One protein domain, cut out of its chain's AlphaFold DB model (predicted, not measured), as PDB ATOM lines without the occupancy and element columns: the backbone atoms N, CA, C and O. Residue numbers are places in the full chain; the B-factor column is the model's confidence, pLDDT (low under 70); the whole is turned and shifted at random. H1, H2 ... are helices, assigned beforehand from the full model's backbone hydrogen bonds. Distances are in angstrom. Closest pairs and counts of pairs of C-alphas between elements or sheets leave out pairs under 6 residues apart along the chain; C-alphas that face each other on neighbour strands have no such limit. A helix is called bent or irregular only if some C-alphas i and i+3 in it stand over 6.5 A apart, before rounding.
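What this domain is: This is residues 775 to 858 of the 866 residues of the protein "Hypothetical protein" of Pseudo-nitzschia australis (UniProt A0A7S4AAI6). A long helix, H3, is crossed at a slant by a second long helix, H1, which packs on residues 831 to 840 of H3; the short helix H2 turns off from the end of H1 to make an open V, and a long link, residues 815 to 825, folds back from H2 to the start of H3. Three stretches stick out: residues 775 to 783 of H1, residues 844 to 858 at the far end of H3, and residues 814 to 820 at the turn after H2. The printed part has 84 residues with three named helices, H1, H2 and H3 in chain order, and no named strand; the class is all helix. The whole is extended, with a radius of gyration of the C-alphas of 18.8 A and spans of 67 by 31 by 17 A.

Where its parts are: H3, the longest helix, covers residues 826 to 856 and measures 43.8 A from first to last C-alpha. It begins at C-alpha 826, (193.520, 132.597, 105.510), and ends at C-alpha 856, (153.062, 123.223, 91.633). H1 covers residues 775 to 797 and measures 32.2 A, beginning at C-alpha 775, (180.384, 109.581, 86.088). H2 covers residues 800 to 814 and measures 20.5 A. H3 is neither bent nor irregular, but only just: C-alphas 831 and 834 are 6.2 A apart.

How they stand to each other: H3 touches H1 with residues 831 to 840 alone, and the closest C-alphas are those of Tyr 836 and Ser 792, 5.4 A apart. The two helices run opposite ways at a steep tilt of 48 degrees. H1 and H2 only just touch, with 3 pairs of C-alphas within 8 A, and touch only at the corner by their link. H1 touches H2 with residues 796 to 797 alone, and H2 touches H1 with residues 802 to 803 alone; the closest C-alphas of the two helices are those of Val 797 and Asn 803, 5.3 A apart. The lines of H1 and H2 are about perpendicular, at 87 degrees. H2 and H3 are apart, but only just, with a closest approach of 8.1 A between C-alphas. In H1 and H2 every O i to N i+4 pair is within hydrogen-bond range; in H3, 25 of 27 are.

The domain as a whole: The outline is only just a rod, and the C-alphas farthest apart, those of Ser 818 and Lys 858, are 67.8 A from each other. Without the stretches that stand free, the body of 53 residues spans 38 by 21 by 15 A. The link from H1 to H2 is tight, with 2 residues, and the link from H2 to H3 is long, with 11. The printed part has no cut. The mean pLDDT of the printed part is 86.8, and residues 818 and 858 are under 70.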
ATOM      1  N   MET A 775     179.108 108.880  86.203       77.06
ATOM      2  CA  MET A 775     180.384 109.581  86.088       77.06
ATOM      3  C   MET A 775     180.235 110.914  85.350       77.06
ATOM      4  O   MET A 775     180.820 111.889  85.798       77.06
ATOM      5  N   THR A 776     179.421 110.999  84.292       74.81
ATOM      6  CA  THR A 776     179.187 112.259  83.566       74.81
ATOM      7  C   THR A 776     178.403 113.254  84.425       74.81
ATOM      8  O   THR A 776     178.822 114.403  84.545       74.81
ATOM      9  N   LYS A 777     177.347 112.822  85.137       77.69
ATOM     10  CA  LYS A 777     176.640 113.695  86.104       77.69
ATOM     11  C   LYS A 777     177.562 114.192  87.217       77.69
ATOM     12  O   LYS A 777     177.518 115.370  87.569       77.69
ATOM     13  N   ILE A 778     178.415 113.316  87.753       82.31
ATOM     14  CA  ILE A 778     179.427 113.681  88.752       82.31
ATOM     15  C   ILE A 778     180.459 114.652  88.159       82.31
ATOM     16  O   ILE A 778     180.756 115.655  88.798       82.31
ATOM     17  N   ALA A 779     180.956 114.417  86.942       83.00
ATOM     18  CA  ALA A 779     181.944 115.268  86.279       83.00
ATOM     19  C   ALA A 779     181.396 116.672  85.985       83.00
ATOM     20  O   ALA A 779     182.041 117.648  86.353       83.00
ATOM     21  N   VAL A 780     180.189 116.788  85.420       83.50
ATOM     22  CA  VAL A 780     179.526 118.083  85.172       83.50
ATOM     23  C   VAL A 780     179.232 118.811  86.489       83.50
ATOM     24  O   VAL A 780     179.457 120.014  86.587       83.50
ATOM     25  N   THR A 781     178.822 118.091  87.542       84.19
ATOM     26  CA  THR A 781     178.630 118.687  88.879       84.19
ATOM     27  C   THR A 781     179.953 119.198  89.460       84.19
ATOM     28  O   THR A 781     180.009 120.318  89.962       84.19
ATOM     29  N   ILE A 782     181.035 118.416  89.376       87.25
ATOM     30  CA  ILE A 782     182.372 118.818  89.843       87.25
ATOM     31  C   ILE A 782     182.891 120.012  89.034       87.25
ATOM     32  O   ILE A 782     183.417 120.946  89.632       87.25
ATOM     33  N   ALA A 783     182.704 120.016  87.712       89.88
ATOM     34  CA  ALA A 783     183.073 121.128  86.845       89.88
ATOM     35  C   ALA A 783     182.293 122.400  87.208       89.88
ATOM     36  O   ALA A 783     182.908 123.435  87.423       89.88
ATOM     37  N   GLY A 784     180.971 122.323  87.389       87.88
ATOM     38  CA  GLY A 784     180.153 123.463  87.819       87.88
ATOM     39  C   GLY A 784     180.558 124.015  89.192       87.88
ATOM     40  O   GLY A 784     180.675 125.230  89.362       87.88
ATOM     41  N   LEU A 785     180.850 123.142  90.164       89.81
ATOM     42  CA  LEU A 785     181.363 123.543  91.481       89.81
ATOM     43  C   LEU A 785     182.755 124.190  91.383       89.81
ATOM     44  O   LEU A 785     182.995 125.220  92.012       89.81
ATOM     45  N   LEU A 786     183.657 123.628  90.571       91.81
ATOM     46  CA  LEU A 786     184.998 124.165  90.343       91.81
ATOM     47  C   LEU A 786     184.948 125.522  89.627       91.81
ATOM     48  O   LEU A 786     185.610 126.453  90.072       91.81
ATOM     49  N   SER A 787     184.122 125.672  88.591       91.25
ATOM     50  CA  SER A 787     183.903 126.947  87.901       91.25
ATOM     51  C   SER A 787     183.293 127.994  88.831       91.25
ATOM     52  O   SER A 787     183.752 129.130  88.841       91.25
ATOM     53  N   THR A 788     182.337 127.619  89.689       91.75
ATOM     54  CA  THR A 788     181.775 128.521  90.716       91.75
ATOM     55  C   THR A 788     182.846 128.965  91.721       91.75
ATOM     56  O   THR A 788     182.879 130.123  92.141       91.75
ATOM     57  N   PHE A 789     183.763 128.067  92.090       91.62
ATOM     58  CA  PHE A 789     184.890 128.380  92.968       91.62
ATOM     59  C   PHE A 789     185.917 129.303  92.290       91.62
ATOM     60  O   PHE A 789     186.276 130.334  92.861       91.62
ATOM     61  N   LEU A 790     186.325 129.006  91.054       90.88
ATOM     62  CA  LEU A 790     187.228 129.851  90.264       90.88
ATOM     63  C   LEU A 790     186.621 131.237  89.991       90.88
ATOM     64  O   LEU A 790     187.317 132.239  90.128       90.88
ATOM     65  N   PHE A 791     185.318 131.317  89.709       91.94
ATOM     66  CA  PHE A 791     184.596 132.582  89.555       91.94
ATOM     67  C   PHE A 791     184.565 133.398  90.856       91.94
ATOM     68  O   PHE A 791     184.729 134.618  90.819       91.94
ATOM     69  N   SER A 792     184.433 132.746  92.019       93.75
ATOM     70  CA  SER A 792     184.537 133.432  93.316       93.75
ATOM     71  C   SER A 792     185.946 133.983  93.582       93.75
ATOM     72  O   SER A 792     186.072 135.105  94.067       93.75
ATOM     73  N   ILE A 793     187.003 133.261  93.182       92.62
ATOM     74  CA  ILE A 793     188.391 133.748  93.241       92.62
ATOM     75  C   ILE A 793     188.579 134.937  92.295       92.62
ATOM     76  O   ILE A 793     189.052 135.983  92.731       92.62
ATOM     77  N   GLY A 794     188.170 134.812  91.028       91.25
ATOM     78  CA  GLY A 794     188.286 135.879  90.030       91.25
ATOM     79  C   GLY A 794     187.558 137.155  90.457       91.25
ATOM     80  O   GLY A 794     188.131 138.237  90.403       91.25
ATOM     81  N   SER A 795     186.347 137.021  91.003       90.25
ATOM     82  CA  SER A 795     185.573 138.137  91.568       90.25
ATOM     83  C   SER A 795     186.300 138.861  92.711       90.25
ATOM     84  O   SER A 795     186.146 140.071  92.869       90.25
ATOM     85  N   CYS A 796     187.101 138.149  93.510       90.75
ATOM     86  CA  CYS A 796     187.942 138.761  94.537       90.75
ATOM     87  C   CYS A 796     189.225 139.380  93.957       90.75
ATOM     88  O   CYS A 796     189.604 140.462  94.393       90.75
ATOM     89  N   VAL A 797     189.872 138.750  92.970       87.56
ATOM     90  CA  VAL A 797     191.089 139.274  92.311       87.56
ATOM     91  C   VAL A 797     190.803 140.551  91.509       87.56
ATOM     92  O   VAL A 797     191.596 141.484  91.554       87.56
ATOM     93  N   LEU A 798     189.632 140.661  90.872       89.25
ATOM     94  CA  LEU A 798     189.188 141.875  90.169       89.25
ATOM     95  C   LEU A 798     188.997 143.099  91.090       89.25
ATOM     96  O   LEU A 798     188.804 144.213  90.603       89.25
ATOM     97  N   ASN A 799     189.058 142.938  92.417       91.94
ATOM     98  CA  ASN A 799     189.087 144.062  93.344       91.94
ATOM     99  C   ASN A 799     190.540 144.538  93.551       91.94
ATOM    100  O   ASN A 799     191.320 143.828  94.195       91.94
ATOM    101  N   PRO A 800     190.918 145.759  93.120       91.00
ATOM    102  CA  PRO A 800     192.314 146.203  93.143       91.00
ATOM    103  C   PRO A 800     192.914 146.274  94.554       91.00
ATOM    104  O   PRO A 800     194.122 146.133  94.712       91.00
ATOM    105  N   LYS A 801     192.093 146.427  95.605       92.69
ATOM    106  CA  LYS A 801     192.575 146.397  96.998       92.69
ATOM    107  C   LYS A 801     192.957 144.988  97.452       92.69
ATOM    108  O   LYS A 801     193.873 144.832  98.257       92.69
ATOM    109  N   ILE A 802     192.256 143.971  96.949       91.69
ATOM    110  CA  ILE A 802     192.564 142.564  97.223       91.69
ATOM    111  C   ILE A 802     193.786 142.159  96.394       91.69
ATOM    112  O   ILE A 802     194.711 141.583  96.959       91.69
ATOM    113  N   ASN A 803     193.845 142.540  95.112       92.00
ATOM    114  CA  ASN A 803     194.997 142.259  94.254       92.00
ATOM    115  C   ASN A 803     196.302 142.857  94.805       92.00
ATOM    116  O   ASN A 803     197.243 142.112  95.054       92.00
ATOM    117  N   ALA A 804     196.320 144.148  95.156       93.75
ATOM    118  CA  ALA A 804     197.489 144.779  95.779       93.75
ATOM    119  C   ALA A 804     197.905 144.114  97.111       93.75
ATOM    120  O   ALA A 804     199.081 144.111  97.475       93.75
ATOM    121  N   SER A 805     196.957 143.510  97.841       91.50
ATOM    122  CA  SER A 805     197.248 142.738  99.061       91.50
ATOM    123  C   SER A 805     197.837 141.350  98.756       91.50
ATOM    124  O   SER A 805     198.674 140.866  99.515       91.50
ATOM    125  N   ILE A 806     197.443 140.721  97.642       91.50
ATOM    126  CA  ILE A 806     198.034 139.473  97.127       91.50
ATOM    127  C   ILE A 806     199.462 139.730  96.624       91.50
ATOM    128  O   ILE A 806     200.371 138.984  96.979       91.50
ATOM    129  N   GLU A 807     199.674 140.808  95.867       92.25
ATOM    130  CA  GLU A 807     200.988 141.253  95.382       92.25
ATOM    131  C   GLU A 807     201.934 141.548  96.554       92.25
ATOM    132  O   GLU A 807     202.991 140.932  96.660       92.25
ATOM    133  N   THR A 808     201.496 142.355  97.531       92.56
ATOM    134  CA  THR A 808     202.268 142.624  98.763       92.56
ATOM    135  C   THR A 808     202.645 141.333  99.509       92.56
ATOM    136  O   THR A 808     203.752 141.215 100.042       92.56
ATOM    137  N   ALA A 809     201.750 140.337  99.546       89.75
ATOM    138  CA  ALA A 809     202.047 139.040 100.150       89.75
ATOM    139  C   ALA A 809     203.090 138.248  99.335       89.75
ATOM    140  O   ALA A 809     204.035 137.716  99.921       89.75
ATOM    141  N   LEU A 810     202.975 138.207  98.003       88.94
ATOM    142  CA  LEU A 810     203.933 137.552  97.100       88.94
ATOM    143  C   LEU A 810     205.328 138.195  97.144       88.94
ATOM    144  O   LEU A 810     206.331 137.475  97.172       88.94
ATOM    145  N   ASP A 811     205.413 139.520  97.234       90.50
ATOM    146  CA  ASP A 811     206.679 140.253  97.361       90.50
ATOM    147  C   ASP A 811     207.364 139.990  98.708       90.50
ATOM    148  O   ASP A 811     208.585 139.800  98.771       90.50
ATOM    149  N   SER A 812     206.587 139.890  99.794       87.69
ATOM    150  CA  SER A 812     207.111 139.529 101.122       87.69
ATOM    151  C   SER A 812     207.739 138.127 101.157       87.69
ATOM    152  O   SER A 812     208.684 137.881 101.905       87.69
ATOM    153  N   VAL A 813     207.256 137.217 100.302       87.19
ATOM    154  CA  VAL A 813     207.795 135.860 100.137       87.19
ATOM    155  C   VAL A 813     209.018 135.882  99.224       87.19
ATOM    156  O   VAL A 813     210.060 135.331  99.583       87.19
ATOM    157  N   SER A 814     208.934 136.576  98.088       88.25
ATOM    158  CA  SER A 814     209.999 136.642  97.076       88.25
ATOM    159  C   SER A 814     211.272 137.329  97.585       88.25
ATOM    160  O   SER A 814     212.378 136.928  97.230       88.25
ATOM    161  N   SER A 815     211.137 138.311  98.479       88.62
ATOM    162  CA  SER A 815     212.267 139.007  99.114       88.62
ATOM    163  C   SER A 815     212.935 138.231 100.265       88.62
ATOM    164  O   SER A 815     214.044 138.566 100.684       88.62
ATOM    165  N   SER A 816     212.311 137.162 100.771       85.19
ATOM    166  CA  SER A 816     212.728 136.452 101.996       85.19
ATOM    167  C   SER A 816     213.643 135.234 101.745       85.19
ATOM    168  O   SER A 816     213.456 134.146 102.291       85.19
ATOM    169  N   ALA A 817     214.679 135.440 100.926       72.44
ATOM    170  CA  ALA A 817     215.472 134.444 100.182       72.44
ATOM    171  C   ALA A 817     216.241 133.327 100.951       72.44
ATOM    172  O   ALA A 817     217.125 132.694 100.373       72.44
ATOM    173  N   SER A 818     215.971 133.060 102.234       68.88
ATOM    174  CA  SER A 818     216.724 132.063 103.028       68.88
ATOM    175  C   SER A 818     215.948 131.324 104.127       68.88
ATOM    176  O   SER A 818     216.518 130.452 104.782       68.88
ATOM    177  N   THR A 819     214.667 131.631 104.355       70.56
ATOM    178  CA  THR A 819     213.852 130.991 105.407       70.56
ATOM    179  C   THR A 819     212.491 130.583 104.846       70.56
ATOM    180  O   THR A 819     211.950 131.264 103.986       70.56
ATOM    181  N   THR A 820     211.911 129.479 105.327       75.94
ATOM    182  CA  THR A 820     210.569 129.035 104.913       75.94
ATOM    183  C   THR A 820     209.492 129.979 105.452       75.94
ATOM    184  O   THR A 820     208.933 129.735 106.525       75.94
ATOM    185  N   VAL A 821     209.214 131.063 104.729       73.69
ATOM    186  CA  VAL A 821     208.122 131.986 105.050       73.69
ATOM    187  C   VAL A 821     206.781 131.321 104.751       73.69
ATOM    188  O   VAL A 821     206.556 130.763 103.678       73.69
ATOM    189  N   TYR A 822     205.896 131.355 105.744       83.00
ATOM    190  CA  TYR A 822     204.529 130.873 105.628       83.00
ATOM    191  C   TYR A 822     203.652 132.013 105.112       83.00
ATOM    192  O   TYR A 822     203.496 133.022 105.800       83.00
ATOM    193  N   VAL A 823     203.101 131.860 103.908       84.88
ATOM    194  CA  VAL A 823     202.178 132.846 103.331       84.88
ATOM    195  C   VAL A 823     200.838 132.727 104.049       84.88
ATOM    196  O   VAL A 823     200.167 131.701 103.925       84.88
ATOM    197  N   ASP A 824     200.444 133.754 104.800       85.00
ATOM    198  CA  ASP A 824     199.086 133.821 105.337       85.00
ATOM    199  C   ASP A 824     198.113 134.164 104.200       85.00
ATOM    200  O   ASP A 824     198.102 135.273 103.660       85.00
ATOM    201  N   VAL A 825     197.316 133.165 103.829       86.88
ATOM    202  CA  VAL A 825     196.236 133.244 102.839       86.88
ATOM    203  C   VAL A 825     194.860 133.019 103.480       86.88
ATOM    204  O   VAL A 825     193.848 133.032 102.778       86.88
ATOM    205  N   ASP A 826     194.783 132.854 104.806       90.69
ATOM    206  CA  ASP A 826     193.520 132.597 105.510       90.69
ATOM    207  C   ASP A 826     192.594 133.824 105.443       90.69
ATOM    208  O   ASP A 826     191.371 133.679 105.378       90.69
ATOM    209  N   TRP A 827     193.157 135.037 105.355       91.56
ATOM    210  CA  TRP A 827     192.398 136.266 105.082       91.56
ATOM    211  C   TRP A 827     191.712 136.235 103.704       91.56
ATOM    212  O   TRP A 827     190.550 136.626 103.585       91.56
ATOM    213  N   PHE A 828     192.387 135.714 102.673       91.56
ATOM    214  CA  PHE A 828     191.852 135.624 101.313       91.56
ATOM    215  C   PHE A 828     190.773 134.539 101.217       91.56
ATOM    216  O   PHE A 828     189.696 134.778 100.666       91.56
ATOM    217  N   PHE A 829     190.989 133.379 101.849       91.12
ATOM    218  CA  PHE A 829     189.949 132.352 101.976       91.12
ATOM    219  C   PHE A 829     188.737 132.837 102.784       91.12
ATOM    220  O   PHE A 829     187.607 132.493 102.438       91.12
ATOM    221  N   SER A 830     188.942 133.681 103.798       93.25
ATOM    222  CA  SER A 830     187.855 134.297 104.576       93.25
ATOM    223  C   SER A 830     186.982 135.256 103.753       93.25
ATOM    224  O   SER A 830     185.823 135.463 104.109       93.25
ATOM    225  N   LEU A 831     187.497 135.803 102.643       91.25
ATOM    226  CA  LEU A 831     186.736 136.607 101.678       91.25
ATOM    227  C   LEU A 831     186.089 135.738 100.584       91.25
ATOM    228  O   LEU A 831     184.913 135.920 100.270       91.25
ATOM    229  N   CYS A 832     186.824 134.761 100.043       93.00
ATOM    230  CA  CYS A 832     186.342 133.921  98.941       93.00
ATOM    231  C   CYS A 832     185.258 132.920  99.372       93.00
ATOM    232  O   CYS A 832     184.300 132.696  98.634       93.00
ATOM    233  N   LEU A 833     185.371 132.309 100.561       93.12
ATOM    234  CA  LEU A 833     184.434 131.266 101.001       93.12
ATOM    235  C   LEU A 833     182.985 131.769 101.157       93.12
ATOM    236  O   LEU A 833     182.094 131.095 100.639       93.12
ATOM    237  N   PRO A 834     182.699 132.928 101.792       95.06
ATOM    238  CA  PRO A 834     181.347 133.490 101.814       95.06
ATOM    239  C   PRO A 834     180.777 133.745 100.415       95.06
ATOM    240  O   PRO A 834     179.599 133.476 100.181       95.06
ATOM    241  N   LEU A 835     181.605 134.211  99.476       92.06
ATOM    242  CA  LEU A 835     181.186 134.491  98.103       92.06
ATOM    243  C   LEU A 835     180.867 133.196  97.334       92.06
ATOM    244  O   LEU A 835     179.798 133.083  96.735       92.06
ATOM    245  N   TYR A 836     181.730 132.181  97.438       94.94
ATOM    246  CA  TYR A 836     181.489 130.840  96.899       94.94
ATOM    247  C   TYR A 836     180.202 130.210  97.455       94.94
ATOM    248  O   TYR A 836     179.369 129.723  96.691       94.94
ATOM    249  N   PHE A 837     179.994 130.259  98.776       95.44
ATOM    250  CA  PHE A 837     178.767 129.746  99.392       95.44
ATOM    251  C   PHE A 837     177.525 130.564  99.014       95.44
ATOM    252  O   PHE A 837     176.442 129.985  98.939       95.44
ATOM    253  N   SER A 838     177.660 131.863  98.726       95.69
ATOM    254  CA  SER A 838     176.574 132.686  98.183       95.69
ATOM    255  C   SER A 838     176.156 132.198  96.792       95.69
ATOM    256  O   SER A 838     174.998 131.826  96.603       95.69
ATOM    257  N   PHE A 839     177.099 132.070  95.848       90.75
ATOM    258  CA  PHE A 839     176.807 131.542  94.508       90.75
ATOM    259  C   PHE A 839     176.250 130.114  94.551       90.75
ATOM    260  O   PHE A 839     175.250 129.826  93.898       90.75
ATOM    261  N   LEU A 840     176.818 129.234  95.382       92.81
ATOM    262  CA  LEU A 840     176.305 127.875  95.574       92.81
ATOM    263  C   LEU A 840     174.873 127.863  96.142       92.81
ATOM    264  O   LEU A 840     174.060 127.026  95.748       92.81
ATOM    265  N   SER A 841     174.542 128.804  97.033       93.38
ATOM    266  CA  SER A 841     173.187 128.962  97.576       93.38
ATOM    267  C   SER A 841     172.206 129.498  96.533       93.38
ATOM    268  O   SER A 841     171.064 129.047  96.502       93.38
ATOM    269  N   ILE A 842     172.642 130.409  95.655       91.56
ATOM    270  CA  ILE A 842     171.846 130.922  94.528       91.56
ATOM    271  C   ILE A 842     171.552 129.797  93.529       91.56
ATOM    272  O   ILE A 842     170.391 129.582  93.191       91.56
ATOM    273  N   LEU A 843     172.565 129.022  93.126       87.50
ATOM    274  CA  LEU A 843     172.401 127.864  92.237       87.50
ATOM    275  C   LEU A 843     171.457 126.813  92.843       87.50
ATOM    276  O   LEU A 843     170.547 126.330  92.169       87.50
ATOM    277  N   PHE A 844     171.615 126.501  94.134       90.56
ATOM    278  CA  PHE A 844     170.717 125.585  94.840       90.56
ATOM    279  C   PHE A 844     169.281 126.123  94.931       90.56
ATOM    280  O   PHE A 844     168.335 125.363  94.739       90.56
ATOM    281  N   ALA A 845     169.097 127.420  95.197       92.81
ATOM    282  CA  ALA A 845     167.780 128.049  95.259       92.81
ATOM    283  C   ALA A 845     167.094 128.119  93.884       92.81
ATOM    284  O   ALA A 845     165.883 127.930  93.810       92.81
ATOM    285  N   HIS A 846     167.854 128.328  92.807       87.19
ATOM    286  CA  HIS A 846     167.369 128.323  91.425       87.19
ATOM    287  C   HIS A 846     166.873 126.926  91.011       87.19
ATOM    288  O   HIS A 846     165.723 126.769  90.606       87.19
ATOM    289  N   GLU A 847     167.690 125.889  91.226       80.69
ATOM    290  CA  GLU A 847     167.325 124.486  90.975       80.69
ATOM    291  C   GLU A 847     166.151 124.016  91.859       80.69
ATOM    292  O   GLU A 847     165.244 123.312  91.407       80.69
ATOM    293  N   LEU A 848     166.115 124.437  93.127       88.56
ATOM    294  CA  LEU A 848     164.970 124.197  94.007       88.56
ATOM    295  C   LEU A 848     163.713 124.937  93.516       88.56
ATOM    296  O   LEU A 848     162.618 124.387  93.610       88.56
ATOM    297  N   GLY A 849     163.871 126.139  92.960       87.19
ATOM    298  CA  GLY A 849     162.817 126.919  92.318       87.19
ATOM    299  C   GLY A 849     162.168 126.158  91.166       87.19
ATOM    300  O   GLY A 849     160.960 125.929  91.209       87.19
ATOM    301  N   HIS A 850     162.960 125.663  90.208       79.56
ATOM    302  CA  HIS A 850     162.467 124.825  89.102       79.56
ATOM    303  C   HIS A 850     161.703 123.594  89.597       79.56
ATOM    304  O   HIS A 850     160.603 123.306  89.123       79.56
ATOM    305  N   ARG A 851     162.226 122.899  90.617       77.56
ATOM    306  CA  ARG A 851     161.556 121.734  91.227       77.56
ATOM    307  C   ARG A 851     160.237 122.094  91.914       77.56
ATOM    308  O   ARG A 851     159.287 121.313  91.852       77.56
ATOM    309  N   ILE A 852     160.157 123.257  92.563       85.12
ATOM    310  CA  ILE A 852     158.925 123.764  93.184       85.12
ATOM    311  C   ILE A 852     157.904 124.146  92.106       85.12
ATOM    312  O   ILE A 852     156.755 123.719  92.197       85.12
ATOM    313  N   VAL A 853     158.317 124.872  91.065       79.38
ATOM    314  CA  VAL A 853     157.471 125.273  89.928       79.38
ATOM    315  C   VAL A 853     156.897 124.041  89.220       79.38
ATOM    316  O   VAL A 853     155.676 123.922  89.109       79.38
ATOM    317  N   ALA A 854     157.737 123.072  88.845       70.12
ATOM    318  CA  ALA A 854     157.299 121.817  88.230       70.12
ATOM    319  C   ALA A 854     156.277 121.056  89.098       70.12
ATOM    320  O   ALA A 854     155.245 120.597  88.605       70.12
ATOM    321  N   SER A 855     156.535 120.978  90.410       73.44
ATOM    322  CA  SER A 855     155.642 120.341  91.386       73.44
ATOM    323  C   SER A 855     154.286 121.057  91.510       73.44
ATOM    324  O   SER A 855     153.246 120.400  91.555       73.44
ATOM    325  N   ILE A 856     154.277 122.397  91.518       75.94
ATOM    326  CA  ILE A 856     153.062 123.223  91.633       75.94
ATOM    327  C   ILE A 856     152.182 123.098  90.387       75.94
ATOM    328  O   ILE A 856     150.997 122.788  90.508       75.94
ATOM    329  N   TYR A 857     152.748 123.300  89.195       73.69
ATOM    330  CA  TYR A 857     151.983 123.285  87.944       73.69
ATOM    331  C   TYR A 857     151.556 121.877  87.501       73.69
ATOM    332  O   TYR A 857     150.881 121.733  86.485       73.69
ATOM    333  N   LYS A 858     151.947 120.824  88.239       58.34
ATOM    334  CA  LYS A 858     151.826 119.411  87.836       58.34
ATOM    335  C   LYS A 858     152.431 119.118  86.459       58.34
ATOM    336  O   LYS A 858     152.095 118.093  85.860       58.34
TER     337      LYS A 858